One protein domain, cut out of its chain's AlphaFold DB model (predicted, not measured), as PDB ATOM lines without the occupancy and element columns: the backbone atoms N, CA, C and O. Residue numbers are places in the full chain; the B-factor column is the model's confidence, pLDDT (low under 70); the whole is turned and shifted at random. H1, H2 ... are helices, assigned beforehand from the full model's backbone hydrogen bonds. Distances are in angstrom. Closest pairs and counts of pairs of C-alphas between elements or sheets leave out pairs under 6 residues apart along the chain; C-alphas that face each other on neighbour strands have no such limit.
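What this domain is: This is residues 26 to 108 of the 240 residues of the protein "Hypothetical protein" of Proboscia inermis (UniProt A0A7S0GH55). The longest helix, H3, runs through the core of a compact all-helix domain, with H2 folded back over it as the other half of a helical hairpin. H1 packs on another side of H3, while the two short helices H4 and H5 lie on the side of H3 away from H1; after H5 the last stretch, residues 99 to 108, has no named element and folds back toward the beginning of H1. The printed part has 83 residues with five named helices, in the order H1, H2, H3, H4, H5, and no named strand. The whole is compact, with a radius of gyration of the C-alphas of 11.2 A, and rounded, with spans of 29 by 26 by 19 A.

Where its parts are: H1 takes residues 28 to 35 and measures 10.3 A from first to last C-alpha; C-alpha 28 stands at (208.072, 181.953, 126.600). H2, residues 44 to 57, measures 20.1 A. H3, residues 66 to 81, measures 21.8 A, from C-alpha 66 at (203.078, 196.151, 123.746) to C-alpha 81 at (210.677, 179.318, 135.325). H4 is residues 89 to 92, 5.0 A long, and H5 is residues 95 to 98, 5.8 A long, with C-alpha 98 at (197.387, 190.531, 135.688).

How they stand to each other: H3 is the hub and touches the four other helices. H1 touches H3 with residues 70 to 77 of H3 alone, at a shallow tilt of 26 degrees, opposite ways; their closest C-alphas are those of Cys 28 and Ser 77, 6.2 A apart. H2 and H3 form a helical hairpin and touch at a steep tilt of 42 degrees, opposite ways, with the closest C-alphas, those of Ala 50 and Asn 71, 4.7 A apart. H5 touches H3 at residues 72 to 76 of H3 alone, where the closest C-alphas, of Val 75 and Phe 95, are 6.9 A apart. H4 only just touches H3, with 3 pairs of C-alphas within 8 A, the closest those of His 79 and Glu 92 at 6.4 A. H4 also only just touches H2, with 3 such pairs, the closest those of Met 51 and Ile 91 at 6.9 A. H2 and H5 are close but not clearly touching, and H4 and H5 meet only through their link. H1 is apart from H2, H4 and H5. In H1, H2 and H3 every O i to N i+4 pair is within hydrogen-bond range; H4 and H5 are too short for such a pair, and each has its one O i to N i+3 pair within range.

The domain as a whole: The two C-alphas farthest apart are those of Ser 64 and Ser 85, at 30.8 A. The printed part has no cut. The link from H4 to H5 is tight, the other links are short, and no link is long. The mean pLDDT of the printed part is 95.5, and no printed residue is under 70.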
ATOM      1  N   HIS A  26     201.917 180.023 123.588       91.44
ATOM      2  CA  HIS A  26     203.205 180.199 122.926       91.44
ATOM      3  C   HIS A  26     204.369 179.957 123.903       91.44
ATOM      4  O   HIS A  26     204.275 180.359 125.063       91.44
ATOM      5  N   PRO A  27     205.488 179.337 123.481       94.19
ATOM      6  CA  PRO A  27     206.650 179.171 124.351       94.19
ATOM      7  C   PRO A  27     207.237 180.518 124.789       94.19
ATOM      8  O   PRO A  27     207.552 181.362 123.947       94.19
ATOM      9  N   CYS A  28     207.499 180.700 126.088       96.38
ATOM     10  CA  CYS A  28     208.072 181.953 126.600       96.38
ATOM     11  C   CYS A  28     209.439 182.295 126.002       96.38
ATOM     12  O   CYS A  28     209.807 183.465 125.939       96.38
ATOM     13  N   ALA A  29     210.205 181.301 125.548       96.44
ATOM     14  CA  ALA A  29     211.456 181.553 124.843       96.44
ATOM     15  C   ALA A  29     211.243 182.302 123.514       96.44
ATOM     16  O   ALA A  29     212.066 183.143 123.157       96.44
ATOM     17  N   CYS A  30     210.144 182.025 122.806       96.69
ATOM     18  CA  CYS A  30     209.792 182.717 121.567       96.69
ATOM     19  C   CYS A  30     209.304 184.138 121.848       96.69
ATOM     20  O   CYS A  30     209.773 185.078 121.210       96.69
ATOM     21  N   GLU A  31     208.481 184.314 122.882       97.06
ATOM     22  CA  GLU A  31     208.075 185.643 123.353       97.06
ATOM     23  C   GLU A  31     209.282 186.491 123.791       97.06
ATOM     24  O   GLU A  31     209.392 187.677 123.471       97.06
ATOM     25  N   ALA A  32     210.251 185.880 124.480       97.75
ATOM     26  CA  ALA A  32     211.494 186.538 124.867       97.75
ATOM     27  C   ALA A  32     212.317 186.997 123.656       97.75
ATOM     28  O   ALA A  32     212.875 188.101 123.676       97.75
ATOM     29  N   GLU A  33     212.377 186.191 122.595       97.00
ATOM     30  CA  GLU A  33     213.038 186.559 121.343       97.00
ATOM     31  C   GLU A  33     212.305 187.700 120.625       97.00
ATOM     32  O   GLU A  33     212.940 188.699 120.272       97.00
ATOM     33  N   GLU A  34     210.982 187.597 120.475       96.56
ATOM     34  CA  GLU A  34     210.139 188.586 119.793       96.56
ATOM     35  C   GLU A  34     210.182 189.953 120.487       96.56
ATOM     36  O   GLU A  34     210.498 190.977 119.868       96.56
ATOM     37  N   PHE A  35     209.951 189.982 121.799       96.88
ATOM     38  CA  PHE A  35     209.961 191.216 122.582       96.88
ATOM     39  C   PHE A  35     211.371 191.673 122.978       96.88
ATOM     40  O   PHE A  35     211.544 192.774 123.528       96.88
ATOM     41  N   GLY A  36     212.400 190.872 122.696       97.00
ATOM     42  CA  GLY A  36     213.803 191.197 122.930       97.00
ATOM     43  C   GLY A  36     214.156 191.335 124.411       97.00
ATOM     44  O   GLY A  36     214.740 192.350 124.815       97.00
ATOM     45  N   PHE A  37     213.794 190.346 125.227       98.06
ATOM     46  CA  PHE A  37     214.248 190.193 126.613       98.06
ATOM     47  C   PHE A  37     214.930 188.832 126.828       98.06
ATOM     48  O   PHE A  37     215.078 188.037 125.906       98.06
ATOM     49  N   LYS A  38     215.452 188.597 128.032       97.44
ATOM     50  CA  LYS A  38     216.038 187.312 128.425       97.44
ATOM     51  C   LYS A  38     215.377 186.835 129.701       97.44
ATOM     52  O   LYS A  38     215.082 187.661 130.559       97.44
ATOM     53  N   ILE A  39     215.229 185.525 129.816       97.62
ATOM     54  CA  ILE A  39     214.817 184.864 131.049       97.62
ATOM     55  C   ILE A  39     216.107 184.487 131.788       97.62
ATOM     56  O   ILE A  39     216.798 183.539 131.411       97.62
ATOM     57  N   ASP A  40     216.499 185.306 132.766       97.12
ATOM     58  CA  ASP A  40     217.697 185.119 133.593       97.12
ATOM     59  C   ASP A  40     217.314 185.249 135.065       97.12
ATOM     60  O   ASP A  40     217.097 186.348 135.573       97.12
ATOM     61  N   CYS A  41     217.298 184.120 135.771       97.06
ATOM     62  CA  CYS A  41     216.942 184.061 137.188       97.06
ATOM     63  C   CYS A  41     217.884 184.847 138.114       97.06
ATOM     64  O   CYS A  41     217.637 184.916 139.308       97.06
ATOM     65  N   ASN A  42     218.970 185.436 137.604       97.50
ATOM     66  CA  ASN A  42     219.846 186.312 138.384       97.50
ATOM     67  C   ASN A  42     219.587 187.809 138.135       97.50
ATOM     68  O   ASN A  42     220.261 188.645 138.743       97.50
ATOM     69  N   ASP A  43     218.668 188.173 137.233       97.50
ATOM     70  CA  ASP A  43     218.387 189.563 136.862       97.50
ATOM     71  C   ASP A  43     217.126 190.112 137.545       97.50
ATOM     72  O   ASP A  43     216.182 190.575 136.902       97.50
ATOM     73  N   GLU A  44     217.132 190.120 138.882       97.38
ATOM     74  CA  GLU A  44     216.056 190.712 139.701       97.38
ATOM     75  C   GLU A  44     215.737 192.159 139.285       97.38
ATOM     76  O   GLU A  44     214.597 192.617 139.372       97.38
ATOM     77  N   GLY A  45     216.748 192.897 138.808       98.06
ATOM     78  CA  GLY A  45     216.600 194.282 138.374       98.06
ATOM     79  C   GLY A  45     215.644 194.430 137.192       98.06
ATOM     80  O   GLY A  45     214.803 195.334 137.203       98.06
ATOM     81  N   THR A  46     215.747 193.548 136.197       98.00
ATOM     82  CA  THR A  46     214.824 193.512 135.055       98.00
ATOM     83  C   THR A  46     213.409 193.142 135.494       98.00
ATOM     84  O   THR A  46     212.461 193.822 135.096       98.00
ATOM     85  N   MET A  47     213.261 192.142 136.366       98.44
ATOM     86  CA  MET A  47     211.946 191.704 136.846       98.44
ATOM     87  C   MET A  47     211.226 192.831 137.619       98.44
ATOM     88  O   MET A  47     210.081 193.175 137.321       98.44
ATOM     89  N   LEU A  48     211.917 193.497 138.555       98.50
ATOM     90  CA  LEU A  48     211.354 194.602 139.349       98.50
ATOM     91  C   LEU A  48     211.031 195.837 138.499       98.50
ATOM     92  O   LEU A  48     210.039 196.538 138.743       98.50
ATOM     93  N   ALA A  49     211.859 196.126 137.492       98.50
ATOM     94  CA  ALA A  49     211.582 197.200 136.545       98.50
ATOM     95  C   ALA A  49     210.304 196.913 135.744       98.50
ATOM     96  O   ALA A  49     209.479 197.815 135.588       98.50
ATOM     97  N   ALA A  50     210.112 195.669 135.302       98.50
ATOM     98  CA  ALA A  50     208.918 195.256 134.581       98.50
ATOM     99  C   ALA A  50     207.658 195.340 135.454       98.50
ATOM    100  O   ALA A  50     206.687 195.997 135.066       98.50
ATOM    101  N   MET A  51     207.714 194.828 136.686       98.12
ATOM    102  CA  MET A  51     206.623 194.961 137.660       98.12
ATOM    103  C   MET A  51     206.259 196.435 137.928       98.12
ATOM    104  O   MET A  51     205.086 196.809 138.011       98.12
ATOM    105  N   THR A  52     207.256 197.322 137.995       98.38
ATOM    106  CA  THR A  52     207.021 198.767 138.149       98.38
ATOM    107  C   THR A  52     206.253 199.356 136.963       98.38
ATOM    108  O   THR A  52     205.376 200.209 137.159       98.38
ATOM    109  N   VAL A  53     206.563 198.931 135.734       98.19
ATOM    110  CA  VAL A  53     205.849 199.376 134.528       98.19
ATOM    111  C   VAL A  53     204.401 198.906 134.567       98.19
ATOM    112  O   VAL A  53     203.507 199.743 134.413       98.19
ATOM    113  N   LEU A  54     204.171 197.624 134.862       98.19
ATOM    114  CA  LEU A  54     202.835 197.038 134.979       98.19
ATOM    115  C   LEU A  54     201.938 197.836 135.936       98.19
ATOM    116  O   LEU A  54     200.846 198.281 135.559       98.19
ATOM    117  N   LYS A  55     202.458 198.139 137.132       96.94
ATOM    118  CA  LYS A  55     201.760 198.940 138.151       96.94
ATOM    119  C   LYS A  55     201.521 200.381 137.697       96.94
ATOM    120  O   LYS A  55     200.443 200.934 137.902       96.94
ATOM    121  N   THR A  56     202.513 201.013 137.070       97.62
ATOM    122  CA  THR A  56     202.443 202.434 136.676       97.62
ATOM    123  C   THR A  56     201.502 202.675 135.496       97.62
ATOM    124  O   THR A  56     200.933 203.762 135.370       97.62
ATOM    125  N   LYS A  57     201.353 201.684 134.615       96.94
ATOM    126  CA  LYS A  57     200.512 201.761 133.415       96.94
ATOM    127  C   LYS A  57     199.115 201.185 133.612       96.94
ATOM    128  O   LYS A  57     198.311 201.276 132.692       96.94
ATOM    129  N   SER A  58     198.804 200.687 134.811       95.19
ATOM    130  CA  SER A  58     197.519 200.058 135.128       95.19
ATOM    131  C   SER A  58     197.210 198.862 134.220       95.19
ATOM    132  O   SER A  58     196.062 198.670 133.818       95.19
ATOM    133  N   CYS A  59     198.229 198.055 133.907       97.31
ATOM    134  CA  CYS A  59     198.102 196.942 132.962       97.31
ATOM    135  C   CYS A  59     197.120 195.855 133.430       97.31
ATOM    136  O   CYS A  59     196.544 195.163 132.602       97.31
ATOM    137  N   ALA A  60     196.837 195.773 134.736       95.44
ATOM    138  CA  ALA A  60     195.834 194.876 135.318       95.44
ATOM    139  C   ALA A  60     194.387 195.206 134.896       95.44
ATOM    140  O   ALA A  60     193.455 194.491 135.232       95.44
ATOM    141  N   THR A  61     194.154 196.345 134.235       95.69
ATOM    142  CA  THR A  61     192.831 196.712 133.694       95.69
ATOM    143  C   THR A  61     192.785 196.632 132.170       95.69
ATOM    144  O   THR A  61     191.713 196.446 131.599       95.69
ATOM    145  N   ASP A  62     193.927 196.828 131.511       95.50
ATOM    146  CA  ASP A  62     194.065 196.775 130.060       95.50
ATOM    147  C   ASP A  62     195.515 196.426 129.703       95.50
ATOM    148  O   ASP A  62     196.423 197.240 129.885       95.50
ATOM    149  N   CYS A  63     195.715 195.213 129.191       96.38
ATOM    150  CA  CYS A  63     197.023 194.694 128.801       96.38
ATOM    151  C   CYS A  63     197.263 194.763 127.282       96.38
ATOM    152  O   CYS A  63     198.255 194.245 126.792       96.38
ATOM    153  N   SER A  64     196.399 195.448 126.521       95.00
ATOM    154  CA  SER A  64     196.437 195.469 125.047       95.00
ATOM    155  C   SER A  64     197.588 196.266 124.416       95.00
ATOM    156  O   SER A  64     197.640 196.412 123.195       95.00
ATOM    157  N   SER A  65     198.483 196.838 125.223       96.94
ATOM    158  CA  SER A  65     199.645 197.576 124.723       96.94
ATOM    159  C   SER A  65     200.903 196.722 124.790       96.94
ATOM    160  O   SER A  65     201.128 196.077 125.811       96.94
ATOM    161  N   ASP A  66     201.782 196.848 123.792       97.00
ATOM    162  CA  ASP A  66     203.078 196.151 123.746       97.00
ATOM    163  C   ASP A  66     203.913 196.379 125.022       97.00
ATOM    164  O   ASP A  66     204.718 195.545 125.419       97.00
ATOM    165  N   GLU A  67     203.750 197.536 125.679       97.06
ATOM    166  CA  GLU A  67     204.433 197.835 126.940       97.06
ATOM    167  C   GLU A  67     203.868 197.005 128.100       97.06
ATOM    168  O   GLU A  67     204.640 196.541 128.932       97.06
ATOM    169  N   CYS A  68     202.555 196.797 128.168       98.12
ATOM    170  CA  CYS A  68     201.958 195.933 129.184       98.12
ATOM    171  C   CYS A  68     202.280 194.464 128.919       98.12
ATOM    172  O   CYS A  68     202.785 193.796 129.815       98.12
ATOM    173  N   GLU A  69     202.073 194.006 127.688       97.56
ATOM    174  CA  GLU A  69     202.325 192.628 127.267       97.56
ATOM    175  C   GLU A  69     203.779 192.224 127.521       97.56
ATOM    176  O   GLU A  69     204.042 191.304 128.293       97.56
ATOM    177  N   LYS A  70     204.745 192.998 127.013       98.38
ATOM    178  CA  LYS A  70     206.168 192.721 127.234       98.38
ATOM    179  C   LYS A  70     206.536 192.630 128.712       98.38
ATOM    180  O   LYS A  70     207.311 191.763 129.101       98.38
ATOM    181  N   ASN A  71     206.077 193.578 129.530       98.69
ATOM    182  CA  ASN A  71     206.472 193.601 130.940       98.69
ATOM    183  C   ASN A  71     205.759 192.512 131.743       98.69
ATOM    184  O   ASN A  71     206.344 192.009 132.696       98.69
ATOM    185  N   TYR A  72     204.557 192.106 131.337       98.19
ATOM    186  CA  TYR A  72     203.886 190.944 131.903       98.19
ATOM    187  C   TYR A  72     204.650 189.667 131.565       98.19
ATOM    188  O   TYR A  72     205.024 188.945 132.478       98.19
ATOM    189  N   LEU A  73     205.005 189.459 130.294       98.25
ATOM    190  CA  LEU A  73     205.780 188.299 129.849       98.25
ATOM    191  C   LEU A  73     207.149 188.216 130.529       98.25
ATOM    192  O   LEU A  73     207.593 187.125 130.875       98.25
ATOM    193  N   ILE A  74     207.815 189.349 130.788       98.62
ATOM    194  CA  ILE A  74     209.037 189.360 131.607       98.62
ATOM    195  C   ILE A  74     208.738 188.808 133.000       98.62
ATOM    196  O   ILE A  74     209.452 187.927 133.457       98.62
ATOM    197  N   VAL A  75     207.719 189.318 133.686       98.12
ATOM    198  CA  VAL A  75     207.430 188.919 135.068       98.12
ATOM    199  C   VAL A  75     206.963 187.460 135.140       98.12
ATOM    200  O   VAL A  75     207.572 186.674 135.861       98.12
ATOM    201  N   GLN A  76     205.964 187.090 134.339       97.06
ATOM    202  CA  GLN A  76     205.367 185.756 134.317       97.06
ATOM    203  C   GLN A  76     206.380 184.678 133.912       97.06
ATOM    204  O   GLN A  76     206.525 183.682 134.610       97.06
ATOM    205  N   SER A  77     207.181 184.892 132.862       97.31
ATOM    206  CA  SER A  77     208.175 183.883 132.460       97.31
ATOM    207  C   SER A  77     209.284 183.657 133.493       97.31
ATOM    208  O   SER A  77     209.848 182.565 133.544       97.31
ATOM    209  N   HIS A  78     209.627 184.666 134.305       97.88
ATOM    210  CA  HIS A  78     210.588 184.481 135.394       97.88
ATOM    211  C   HIS A  78     209.944 183.763 136.573       97.88
ATOM    212  O   HIS A  78     210.562 182.837 137.082       97.88
ATOM    213  N   HIS A  79     208.731 184.143 136.966       95.62
ATOM    214  CA  HIS A  79     207.975 183.466 138.018       95.62
ATOM    215  C   HIS A  79     207.813 181.961 137.727       95.62
ATOM    216  O   HIS A  79     208.254 181.119 138.505       95.62
ATOM    217  N   ASP A  80     207.329 181.611 136.535       94.38
ATOM    218  CA  ASP A  80     207.038 180.217 136.176       94.38
ATOM    219  C   ASP A  80     208.304 179.373 135.948       94.38
ATOM    220  O   ASP A  80     208.284 178.142 136.031       94.38
ATOM    221  N   HIS A  81     209.427 180.016 135.612       95.44
ATOM    222  CA  HIS A  81     210.677 179.318 135.325       95.44
ATOM    223  C   HIS A  81     211.616 179.268 136.524       95.44
ATOM    224  O   HIS A  81     212.227 178.238 136.796       95.44
ATOM    225  N   CYS A  82     211.830 180.373 137.217       95.12
ATOM    226  CA  CYS A  82     212.856 180.440 138.241       95.12
ATOM    227  C   CYS A  82     212.420 179.730 139.526       95.12
ATOM    228  O   CYS A  82     211.288 179.296 139.708       95.12
ATOM    229  N   ARG A  83     213.394 179.526 140.410       91.06
ATOM    230  CA  ARG A  83     213.124 179.043 141.766       91.06
ATOM    231  C   ARG A  83     212.633 180.221 142.594       91.06
ATOM    232  O   ARG A  83     213.193 181.301 142.400       91.06
ATOM    233  N   GLU A  84     211.725 179.992 143.542       90.81
ATOM    234  CA  GLU A  84     211.167 181.038 144.422       90.81
ATOM    235  C   GLU A  84     212.286 181.915 144.996       90.81
ATOM    236  O   GLU A  84     212.300 183.129 144.847       90.81
ATOM    237  N   SER A  85     213.351 181.282 145.498       90.69
ATOM    238  CA  SER A  85     214.509 181.980 146.077       90.69
ATOM    239  C   SER A  85     215.259 182.948 145.145       90.69
ATOM    240  O   SER A  85     216.179 183.638 145.590       90.69
ATOM    241  N   SER A  86     214.952 182.940 143.848       94.12
ATOM    242  CA  SER A  86     215.531 183.803 142.810       94.12
ATOM    243  C   SER A  86     214.551 184.866 142.303       94.12
ATOM    244  O   SER A  86     214.926 185.684 141.463       94.12
ATOM    245  N   ILE A  87     213.316 184.863 142.801       95.12
ATOM    246  CA  ILE A  87     212.273 185.815 142.453       95.12
ATOM    247  C   ILE A  87     211.988 186.713 143.665       95.12
ATOM    248  O   ILE A  87     211.864 186.252 144.798       95.12
ATOM    249  N   PRO A  88     211.912 188.037 143.472       95.12
ATOM    250  CA  PRO A  88     211.478 188.938 144.530       95.12
ATOM    251  C   PRO A  88     210.031 188.657 144.973       95.12
ATOM    252  O   PRO A  88     209.149 188.582 144.131       95.12
ATOM    253  N   GLU A  89     209.763 188.660 146.281       91.38
ATOM    254  CA  GLU A  89     208.414 188.485 146.874       91.38
ATOM    255  C   GLU A  89     207.344 189.413 146.255       91.38
ATOM    256  O   GLU A  89     206.212 189.015 146.015       91.38
ATOM    257  N   GLU A  90     207.708 190.658 145.913       92.94
ATOM    258  CA  GLU A  90     206.793 191.597 145.236       92.94
ATOM    259  C   GLU A  90     206.308 191.091 143.866       92.94
ATOM    260  O   GLU A  90     205.281 191.558 143.364       92.94
ATOM    261  N   ILE A  91     207.082 190.208 143.241       94.56
ATOM    262  CA  ILE A  91     206.782 189.599 141.955       94.56
ATOM    263  C   ILE A  91     205.961 188.339 142.139       94.56
ATOM    264  O   ILE A  91     204.893 188.324 141.538       94.56
ATOM    265  N   GLU A  92     206.416 187.400 142.978       90.38
ATOM    266  CA  GLU A  92     205.674 186.181 143.354       90.38
ATOM    267  C   GLU A  92     204.203 186.528 143.637       90.38
ATOM    268  O   GLU A  92     203.303 186.156 142.894       90.38
ATOM    269  N   ASP A  93     203.935 187.419 144.594       86.56
ATOM    270  CA  ASP A  93     202.549 187.756 144.947       86.56
ATOM    271  C   ASP A  93     201.874 188.727 143.970       86.56
ATOM    272  O   ASP A  93     200.650 188.771 143.835       86.56
ATOM    273  N   GLY A  94     202.654 189.609 143.348       88.38
ATOM    274  CA  GLY A  94     202.115 190.796 142.692       88.38
ATOM    275  C   GLY A  94     201.653 190.583 141.256       88.38
ATOM    276  O   GLY A  94     200.899 191.416 140.747       88.38
ATOM    277  N   PHE A  95     202.134 189.547 140.565       90.19
ATOM    278  CA  PHE A  95     201.866 189.388 139.132       90.19
ATOM    279  C   PHE A  95     200.528 188.688 138.831       90.19
ATOM    280  O   PHE A  95     199.959 188.912 137.763       90.19
ATOM    281  N   HIS A  96     199.951 187.977 139.802       91.19
ATOM    282  CA  HIS A  96     198.619 187.379 139.661       91.19
ATOM    283  C   HIS A  96     197.488 188.408 139.505       91.19
ATOM    284  O   HIS A  96     196.392 188.095 139.042       91.19
ATOM    285  N   ASP A  97     197.742 189.685 139.820       92.31
ATOM    286  CA  ASP A  97     196.822 190.787 139.503       92.31
ATOM    287  C   ASP A  97     196.575 190.960 137.991       92.31
ATOM    288  O   ASP A  97     195.648 191.678 137.602       92.31
ATOM    289  N   TYR A  98     197.402 190.348 137.138       93.94
ATOM    290  CA  TYR A  98     197.387 190.531 135.688       93.94
ATOM    291  C   TYR A  98     196.879 189.298 134.918       93.94
ATOM    292  O   TYR A  98     196.542 189.458 133.745       93.94
ATOM    293  N   ASP A  99     196.740 188.128 135.559       89.19
ATOM    294  CA  ASP A  99     196.374 186.847 134.917       89.19
ATOM    295  C   ASP A  99     195.016 186.889 134.191       89.19
ATOM    296  O   ASP A  99     194.828 186.256 133.157       89.19
ATOM    297  N   GLU A 100     194.055 187.679 134.684       88.94
ATOM    298  CA  GLU A 100     192.735 187.803 134.042       88.94
ATOM    299  C   GLU A 100     192.746 188.694 132.783       88.94
ATOM    300  O   GLU A 100     191.771 188.719 132.027       88.94
ATOM    301  N   THR A 101     193.799 189.494 132.585       93.62
ATOM    302  CA  THR A 101     193.830 190.564 131.569       93.62
ATOM    303  C   THR A 101     194.943 190.387 130.543       93.62
ATOM    304  O   THR A 101     194.760 190.752 129.379       93.62
ATOM    305  N   CYS A 102     196.100 189.881 130.960       94.44
ATOM    306  CA  CYS A 102     197.234 189.612 130.089       94.44
ATOM    307  C   CYS A 102     197.220 188.154 129.611       94.44
ATOM    308  O   CYS A 102     196.624 187.288 130.241       94.44
ATOM    309  N   VAL A 103     197.880 187.884 128.486       92.69
ATOM    310  CA  VAL A 103     198.025 186.526 127.946       92.69
ATOM    311  C   VAL A 103     199.395 185.988 128.348       92.69
ATOM    312  O   VAL A 103     200.407 186.642 128.098       92.69
ATOM    313  N   ALA A 104     199.420 184.834 129.018       93.38
ATOM    314  CA  ALA A 104     200.645 184.160 129.444       93.38
ATOM    315  C   ALA A 104     201.335 183.426 128.289       93.38
ATOM    316  O   ALA A 104     200.731 183.124 127.259       93.38
ATOM    317  N   CYS A 105     202.607 183.105 128.496       94.31
ATOM    318  CA  CYS A 105     203.357 182.174 127.666       94.31
ATOM    319  C   CYS A 105     203.671 180.902 128.458       94.31
ATOM    320  O   CYS A 105     203.633 180.888 129.684       94.31
ATOM    321  N   LYS A 106     204.008 179.815 127.768       92.50
ATOM    322  CA  LYS A 106     204.329 178.536 128.399       92.50
ATOM    323  C   LYS A 106     205.815 178.412 128.696       92.50
ATOM    324  O   LYS A 106     206.645 178.492 127.783       92.50
ATOM    325  N   ILE A 107     206.141 178.122 129.948       93.25
ATOM    326  CA  ILE A 107     207.476 177.709 130.372       93.25
ATOM    327  C   ILE A 107     207.381 176.823 131.612       93.25
ATOM    328  O   ILE A 107     206.500 176.993 132.440       93.25
ATOM    329  N   SER A 108     208.291 175.864 131.737       92.62
ATOM    330  CA  SER A 108     208.406 175.014 132.923       92.62
ATOM    331  C   SER A 108     209.657 175.353 133.730       92.62
ATOM    332  O   SER A 108     210.696 175.744 133.178       92.62
TER     333      SER A 108